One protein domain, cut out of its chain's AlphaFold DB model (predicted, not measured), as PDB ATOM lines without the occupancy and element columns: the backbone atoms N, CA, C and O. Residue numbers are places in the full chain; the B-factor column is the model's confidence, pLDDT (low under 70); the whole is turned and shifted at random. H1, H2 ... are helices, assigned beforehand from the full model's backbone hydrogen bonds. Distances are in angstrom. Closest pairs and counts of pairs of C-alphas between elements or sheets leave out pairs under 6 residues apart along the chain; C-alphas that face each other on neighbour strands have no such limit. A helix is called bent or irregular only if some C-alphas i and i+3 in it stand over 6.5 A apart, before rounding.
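This is residues 101 to 154 of the 1057 residues of an uncharacterized protein of Fibularhizoctonia sp. CBS 109695 (UniProt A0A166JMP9). The longest helix, H1, is sharply kinked near residue 108 into an L with a short first arm and a long second one. The chain then turns at the far end of the long arm and folds back, and H2 packs on the inner side of the L. The printed part has 54 residues with two named helices, H1 then H2, and no named strand; its class is all helix. It is elongated, spanning 34 by 19 by 17 A, and only just compact, close to loose, with a radius of gyration of the C-alphas of 11.8 A.

H1, residues 101 to 129, is 29.1 A long and begins at C-alpha 101 (24.792, -23.624, -36.188). It has a kink of 100 degrees near residue 108 and is irregular: C-alphas 107 and 110 are 7.9 A apart. H2, residues 138 to 151, is 20.0 A long and ends at C-alpha 151 (20.109, -15.624, -32.128).

H1 and H2 touch, the closest C-alphas being those of Leu 101 and Leu 146, 6.5 A apart. They run opposite ways at a steep tilt of 58 degrees. Every O i to N i+4 pair is within hydrogen-bond range in H2, and 19 of 25 in H1.

The two C-alphas farthest apart, those of Lys 107 and Gly 131, are 34.7 A apart. The printed part has no cut, and the link from H1 to H2 is short. The mean pLDDT of the printed part is 96.7, and no printed residue is under 70.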
ATOM      1  N   LEU A 101      24.945 -23.029 -37.522       97.12
ATOM      2  CA  LEU A 101      24.792 -23.624 -36.188       97.12
ATOM      3  C   LEU A 101      25.859 -24.694 -35.890       97.12
ATOM      4  O   LEU A 101      26.371 -24.748 -34.775       97.12
ATOM      5  N   GLN A 102      26.288 -25.492 -36.877       96.81
ATOM      6  CA  GLN A 102      27.424 -26.417 -36.709       96.81
ATOM      7  C   GLN A 102      28.750 -25.679 -36.469       96.81
ATOM      8  O   GLN A 102      29.578 -26.141 -35.684       96.81
ATOM      9  N   ALA A 103      28.971 -24.541 -37.134       97.50
ATOM     10  CA  ALA A 103      30.156 -23.712 -36.932       97.50
ATOM     11  C   ALA A 103      30.131 -23.006 -35.561       97.50
ATOM     12  O   ALA A 103      31.165 -22.974 -34.892       97.50
ATOM     13  N   TYR A 104      28.968 -22.513 -35.118       98.06
ATOM     14  CA  TYR A 104      28.758 -21.963 -33.774       98.06
ATOM     15  C   TYR A 104      28.991 -23.029 -32.699       98.06
ATOM     16  O   TYR A 104      29.903 -22.881 -31.880       98.06
ATOM     17  N   SER A 105      28.268 -24.153 -32.789       97.44
ATOM     18  CA  SER A 105      28.413 -25.320 -31.917       97.44
ATOM     19  C   SER A 105      29.878 -25.726 -31.782       97.44
ATOM     20  O   SER A 105      30.448 -25.636 -30.697       97.44
ATOM     21  N   LYS A 106      30.546 -26.062 -32.892       96.88
ATOM     22  CA  LYS A 106      31.933 -26.546 -32.876       96.88
ATOM     23  C   LYS A 106      32.937 -25.539 -32.300       96.88
ATOM     24  O   LYS A 106      33.968 -25.957 -31.775       96.88
ATOM     25  N   LYS A 107      32.658 -24.236 -32.394       97.44
ATOM     26  CA  LYS A 107      33.540 -23.175 -31.895       97.44
ATOM     27  C   LYS A 107      33.333 -22.865 -30.408       97.44
ATOM     28  O   LYS A 107      34.313 -22.590 -29.720       97.44
ATOM     29  N   TYR A 108      32.097 -22.933 -29.910       97.56
ATOM     30  CA  TYR A 108      31.738 -22.548 -28.536       97.56
ATOM     31  C   TYR A 108      31.288 -23.721 -27.642       97.56
ATOM     32  O   TYR A 108      30.914 -23.508 -26.487       97.56
ATOM     33  N   PHE A 109      31.381 -24.973 -28.122       96.69
ATOM     34  CA  PHE A 109      30.963 -26.172 -27.379       96.69
ATOM     35  C   PHE A 109      31.568 -26.243 -25.972       96.69
ATOM     36  O   PHE A 109      30.846 -26.312 -24.981       96.69
ATOM     37  N   LYS A 110      32.904 -26.177 -25.888       95.19
ATOM     38  CA  LYS A 110      33.656 -26.325 -24.630       95.19
ATOM     39  C   LYS A 110      33.596 -25.095 -23.709       95.19
ATOM     40  O   LYS A 110      34.073 -25.186 -22.586       95.19
ATOM     41  N   SER A 111      33.078 -23.955 -24.175       95.88
ATOM     42  CA  SER A 111      33.155 -22.667 -23.459       95.88
ATOM     43  C   SER A 111      31.805 -22.057 -23.079       95.88
ATOM     44  O   SER A 111      31.757 -21.294 -22.119       95.88
ATOM     45  N   LYS A 112      30.724 -22.389 -23.794       94.62
ATOM     46  CA  LYS A 112      29.353 -21.951 -23.478       94.62
ATOM     47  C   LYS A 112      28.367 -23.119 -23.454       94.62
ATOM     48  O   LYS A 112      27.672 -23.339 -22.467       94.62
ATOM     49  N   LEU A 113      28.317 -23.878 -24.547       96.62
ATOM     50  CA  LEU A 113      27.164 -24.729 -24.853       96.62
ATOM     51  C   LEU A 113      27.114 -26.039 -24.061       96.62
ATOM     52  O   LEU A 113      26.020 -26.533 -23.821       96.62
ATOM     53  N   GLY A 114      28.256 -26.606 -23.654       94.75
ATOM     54  CA  GLY A 114      28.296 -27.887 -22.934       94.75
ATOM     55  C   GLY A 114      27.482 -27.866 -21.636       94.75
ATOM     56  O   GLY A 114      26.558 -28.657 -21.478       94.75
ATOM     57  N   ALA A 115      27.762 -26.900 -20.755       94.62
ATOM     58  CA  ALA A 115      27.053 -26.759 -19.483       94.62
ATOM     59  C   ALA A 115      25.576 -26.356 -19.668       94.62
ATOM     60  O   ALA A 115      24.702 -26.906 -19.003       94.62
ATOM     61  N   LEU A 116      25.283 -25.436 -20.598       96.50
ATOM     62  CA  LEU A 116      23.910 -24.994 -20.879       96.50
ATOM     63  C   LEU A 116      23.037 -26.123 -21.448       96.50
ATOM     64  O   LEU A 116      21.871 -26.235 -21.076       96.50
ATOM     65  N   LYS A 117      23.604 -26.987 -22.302       96.81
ATOM     66  CA  LYS A 117      22.920 -28.161 -22.866       96.81
ATOM     67  C   LYS A 117      22.443 -29.115 -21.777       96.81
ATOM     68  O   LYS A 117      21.299 -29.555 -21.826       96.81
ATOM     69  N   GLU A 118      23.316 -29.457 -20.834       95.31
ATOM     70  CA  GLU A 118      22.993 -30.402 -19.759       95.31
ATOM     71  C   GLU A 118      22.012 -29.789 -18.754       95.31
ATOM     72  O   GLU A 118      21.036 -30.443 -18.381       95.31
ATOM     73  N   ALA A 119      22.202 -28.513 -18.393       97.06
ATOM     74  CA  ALA A 119      21.303 -27.788 -17.497       97.06
ATOM     75  C   ALA A 119      19.873 -27.686 -18.058       97.06
ATOM     76  O   ALA A 119      18.945 -28.222 -17.451       97.06
ATOM     77  N   ARG A 120      19.695 -27.078 -19.243       97.25
ATOM     78  CA  ARG A 120      18.362 -26.894 -19.843       97.25
ATOM     79  C   ARG A 120      17.686 -28.213 -20.217       97.25
ATOM     80  O   ARG A 120      16.483 -28.332 -20.049       97.25
ATOM     81  N   TYR A 121      18.426 -29.234 -20.668       97.25
ATOM     82  CA  TYR A 121      17.794 -30.532 -20.954       97.25
ATOM     83  C   TYR A 121      17.308 -31.241 -19.678       97.25
ATOM     84  O   TYR A 121      16.288 -31.924 -19.709       97.25
ATOM     85  N   THR A 122      17.987 -31.045 -18.542       96.81
ATOM     86  CA  THR A 122      17.518 -31.535 -17.231       96.81
ATOM     87  C   THR A 122      16.287 -30.763 -16.741       96.81
ATOM     88  O   THR A 122      15.436 -31.336 -16.070       96.81
ATOM     89  N   GLU A 123      16.169 -29.479 -17.080       97.62
ATOM     90  CA  GLU A 123      14.997 -28.639 -16.801       97.62
ATOM     91  C   GLU A 123      13.786 -29.048 -17.660       97.62
ATOM     92  O   GLU A 123      12.738 -29.370 -17.108       97.62
ATOM     93  N   HIS A 124      13.965 -29.193 -18.977       97.38
ATOM     94  CA  HIS A 124      12.961 -29.752 -19.892       97.38
ATOM     95  C   HIS A 124      12.453 -31.129 -19.434       97.38
ATOM     96  O   HIS A 124      11.254 -31.383 -19.440       97.38
ATOM     97  N   LEU A 125      13.339 -32.022 -18.969       97.25
ATOM     98  CA  LEU A 125      12.916 -33.324 -18.440       97.25
ATOM     99  C   LEU A 125      12.006 -33.214 -17.204       97.25
ATOM    100  O   LEU A 125      11.120 -34.052 -17.065       97.25
ATOM    101  N   LYS A 126      12.156 -32.183 -16.360       97.88
ATOM    102  CA  LYS A 126      11.226 -31.926 -15.246       97.88
ATOM    103  C   LYS A 126       9.886 -31.393 -15.733       97.88
ATOM    104  O   LYS A 126       8.864 -31.907 -15.309       97.88
ATOM    105  N   LEU A 127       9.880 -30.443 -16.669       97.62
ATOM    106  CA  LEU A 127       8.641 -29.930 -17.272       97.62
ATOM    107  C   LEU A 127       7.851 -31.048 -17.979       97.62
ATOM    108  O   LEU A 127       6.624 -31.064 -17.952       97.62
ATOM    109  N   VAL A 128       8.550 -32.034 -18.546       97.31
ATOM    110  CA  VAL A 128       7.972 -33.267 -19.105       97.31
ATOM    111  C   VAL A 128       7.445 -34.221 -18.017       97.31
ATOM    112  O   VAL A 128       6.421 -34.867 -18.227       97.31
ATOM    113  N   GLU A 129       8.108 -34.330 -16.862       96.81
ATOM    114  CA  GLU A 129       7.628 -35.114 -15.703       96.81
ATOM    115  C   GLU A 129       6.432 -34.448 -14.993       96.81
ATOM    116  O   GLU A 129       5.546 -35.143 -14.499       96.81
ATOM    117  N   GLU A 130       6.367 -33.116 -15.007       97.94
ATOM    118  CA  GLU A 130       5.250 -32.288 -14.530       97.94
ATOM    119  C   GLU A 130       4.080 -32.225 -15.536       97.94
ATOM    120  O   GLU A 130       2.996 -31.756 -15.196       97.94
ATOM    121  N   GLY A 131       4.271 -32.729 -16.764       95.94
ATOM    122  CA  GLY A 131       3.252 -32.762 -17.821       95.94
ATOM    123  C   GLY A 131       3.016 -31.428 -18.542       95.94
ATOM    124  O   GLY A 131       2.031 -31.297 -19.264       95.94
ATOM    125  N   LEU A 132       3.907 -30.450 -18.357       97.38
ATOM    126  CA  LEU A 132       3.843 -29.115 -18.957       97.38
ATOM    127  C   LEU A 132       4.408 -29.067 -20.389       97.38
ATOM    128  O   LEU A 132       3.997 -28.216 -21.174       97.38
ATOM    129  N   GLU A 133       5.326 -29.973 -20.746       96.81
ATOM    130  CA  GLU A 133       5.958 -30.026 -22.075       96.81
ATOM    131  C   GLU A 133       5.948 -31.433 -22.704       96.81
ATOM    132  O   GLU A 133       6.005 -32.454 -22.017       96.81
ATOM    133  N   GLU A 134       5.931 -31.504 -24.043       95.50
ATOM    134  CA  GLU A 134       6.064 -32.772 -24.777       95.50
ATOM    135  C   GLU A 134       7.518 -33.278 -24.748       95.50
ATOM    136  O   GLU A 134       8.464 -32.533 -25.006       95.50
ATOM    137  N   LYS A 135       7.710 -34.581 -24.504       94.75
ATOM    138  CA  LYS A 135       9.026 -35.227 -24.384       94.75
ATOM    139  C   LYS A 135       9.848 -35.194 -25.681       94.75
ATOM    140  O   LYS A 135       9.814 -36.131 -26.484       94.75
ATOM    141  N   MET A 136      10.680 -34.170 -25.859       95.69
ATOM    142  CA  MET A 136      11.531 -34.050 -27.042       95.69
ATOM    143  C   MET A 136      12.755 -34.980 -27.006       95.69
ATOM    144  O   MET A 136      13.377 -35.237 -25.971       95.69
ATOM    145  N   LYS A 137      13.170 -35.447 -28.194       93.88
ATOM    146  CA  LYS A 137      14.463 -36.130 -28.383       93.88
ATOM    147  C   LYS A 137      15.613 -35.173 -27.991       93.88
ATOM    148  O   LYS A 137      15.580 -34.022 -28.436       93.88
ATOM    149  N   PRO A 138      16.685 -35.637 -27.309       95.00
ATOM    150  CA  PRO A 138      17.817 -34.788 -26.904       95.00
ATOM    151  C   PRO A 138      18.446 -33.971 -28.045       95.00
ATOM    152  O   PRO A 138      18.911 -32.856 -27.829       95.00
ATOM    153  N   ILE A 139      18.455 -34.518 -29.267       93.62
ATOM    154  CA  ILE A 139      18.999 -33.851 -30.461       93.62
ATOM    155  C   ILE A 139      18.103 -32.680 -30.900       93.62
ATOM    156  O   ILE A 139      18.625 -31.608 -31.184       93.62
ATOM    157  N   LYS A 140      16.768 -32.838 -30.887       94.56
ATOM    158  CA  LYS A 140      15.827 -31.757 -31.245       94.56
ATOM    159  C   LYS A 140      15.932 -30.603 -30.244       94.56
ATOM    160  O   LYS A 140      16.127 -29.466 -30.655       94.56
ATOM    161  N   HIS A 141      15.907 -30.917 -28.947       96.75
ATOM    162  CA  HIS A 141      16.111 -29.930 -27.882       96.75
ATOM    163  C   HIS A 141      17.472 -29.219 -28.012       96.75
ATOM    164  O   HIS A 141      17.549 -28.000 -27.892       96.75
ATOM    165  N   TYR A 142      18.558 -29.948 -28.302       96.44
ATOM    166  CA  TYR A 142      19.875 -29.329 -28.493       96.44
ATOM    167  C   TYR A 142      19.957 -28.440 -29.744       96.44
ATOM    168  O   TYR A 142      20.636 -27.419 -29.701       96.44
ATOM    169  N   ASN A 143      19.263 -28.786 -30.832       95.69
ATOM    170  CA  ASN A 143      19.215 -27.956 -32.038       95.69
ATOM    171  C   ASN A 143      18.418 -26.660 -31.814       95.69
ATOM    172  O   ASN A 143      18.873 -25.606 -32.248       95.69
ATOM    173  N   LEU A 144      17.294 -26.720 -31.086       96.81
ATOM    174  CA  LEU A 144      16.532 -25.530 -30.677       96.81
ATOM    175  C   LEU A 144      17.376 -24.617 -29.775       96.81
ATOM    176  O   LEU A 144      17.545 -23.441 -30.078       96.81
ATOM    177  N   LEU A 145      18.010 -25.181 -28.741       97.12
ATOM    178  CA  LEU A 145      18.916 -24.448 -27.850       97.12
ATOM    179  C   LEU A 145      20.124 -23.847 -28.594       97.12
ATOM    180  O   LEU A 145      20.607 -22.782 -28.227       97.12
ATOM    181  N   LEU A 146      20.630 -24.520 -29.635       97.62
ATOM    182  CA  LEU A 146      21.687 -23.990 -30.502       97.62
ATOM    183  C   LEU A 146      21.226 -22.810 -31.355       97.62
ATOM    184  O   LEU A 146      22.061 -21.964 -31.665       97.62
ATOM    185  N   GLN A 147      19.963 -22.795 -31.778       97.69
ATOM    186  CA  GLN A 147      19.388 -21.711 -32.564       97.69
ATOM    187  C   GLN A 147      19.114 -20.494 -31.677       97.69
ATOM    188  O   GLN A 147      19.641 -19.427 -31.959       97.69
ATOM    189  N   GLU A 148      18.404 -20.680 -30.564       97.50
ATOM    190  CA  GLU A 148      18.122 -19.633 -29.574       97.50
ATOM    191  C   GLU A 148      19.416 -18.966 -29.080       97.50
ATOM    192  O   GLU A 148      19.601 -17.764 -29.241       97.50
ATOM    193  N   LEU A 149      20.384 -19.756 -28.592       97.56
ATOM    194  CA  LEU A 149      21.675 -19.222 -28.147       97.56
ATOM    195  C   LEU A 149      22.539 -18.682 -29.291       97.56
ATOM    196  O   LEU A 149      23.528 -18.023 -29.006       97.56
ATOM    197  N   TYR A 150      22.236 -18.969 -30.560       98.00
ATOM    198  CA  TYR A 150      22.891 -18.284 -31.675       98.00
ATOM    199  C   TYR A 150      22.235 -16.922 -31.924       98.00
ATOM    200  O   TYR A 150      22.960 -15.949 -32.084       98.00
ATOM    201  N   GLU A 151      20.903 -16.845 -31.917       97.75
ATOM    202  CA  GLU A 151      20.109 -15.624 -32.128       97.75
ATOM    203  C   GLU A 151      20.240 -14.601 -30.977       97.75
ATOM    204  O   GLU A 151      20.112 -13.402 -31.213       97.75
ATOM    205  N   GLU A 152      20.563 -15.042 -29.755       97.81
ATOM    206  CA  GLU A 152      20.907 -14.165 -28.619       97.81
ATOM    207  C   GLU A 152      22.355 -13.618 -28.644       97.81
ATOM    208  O   GLU A 152      22.693 -12.728 -27.855       97.81
ATOM    209  N   GLU A 153      23.251 -14.147 -29.486       98.06
ATOM    210  CA  GLU A 153      24.666 -13.744 -29.482       98.06
ATOM    211  C   GLU A 153      24.911 -12.437 -30.259       98.06
ATOM    212  O   GLU A 153      24.339 -12.225 -31.326       98.06
ATOM    213  N   PRO A 154      25.819 -11.560 -29.791       98.19
ATOM    214  CA  PRO A 154      26.119 -10.305 -30.473       98.19
ATOM    215  C   PRO A 154      26.791 -10.500 -31.846       98.19
ATOM    216  O   PRO A 154      27.484 -11.490 -32.104       98.19
TER     217      PRO A 154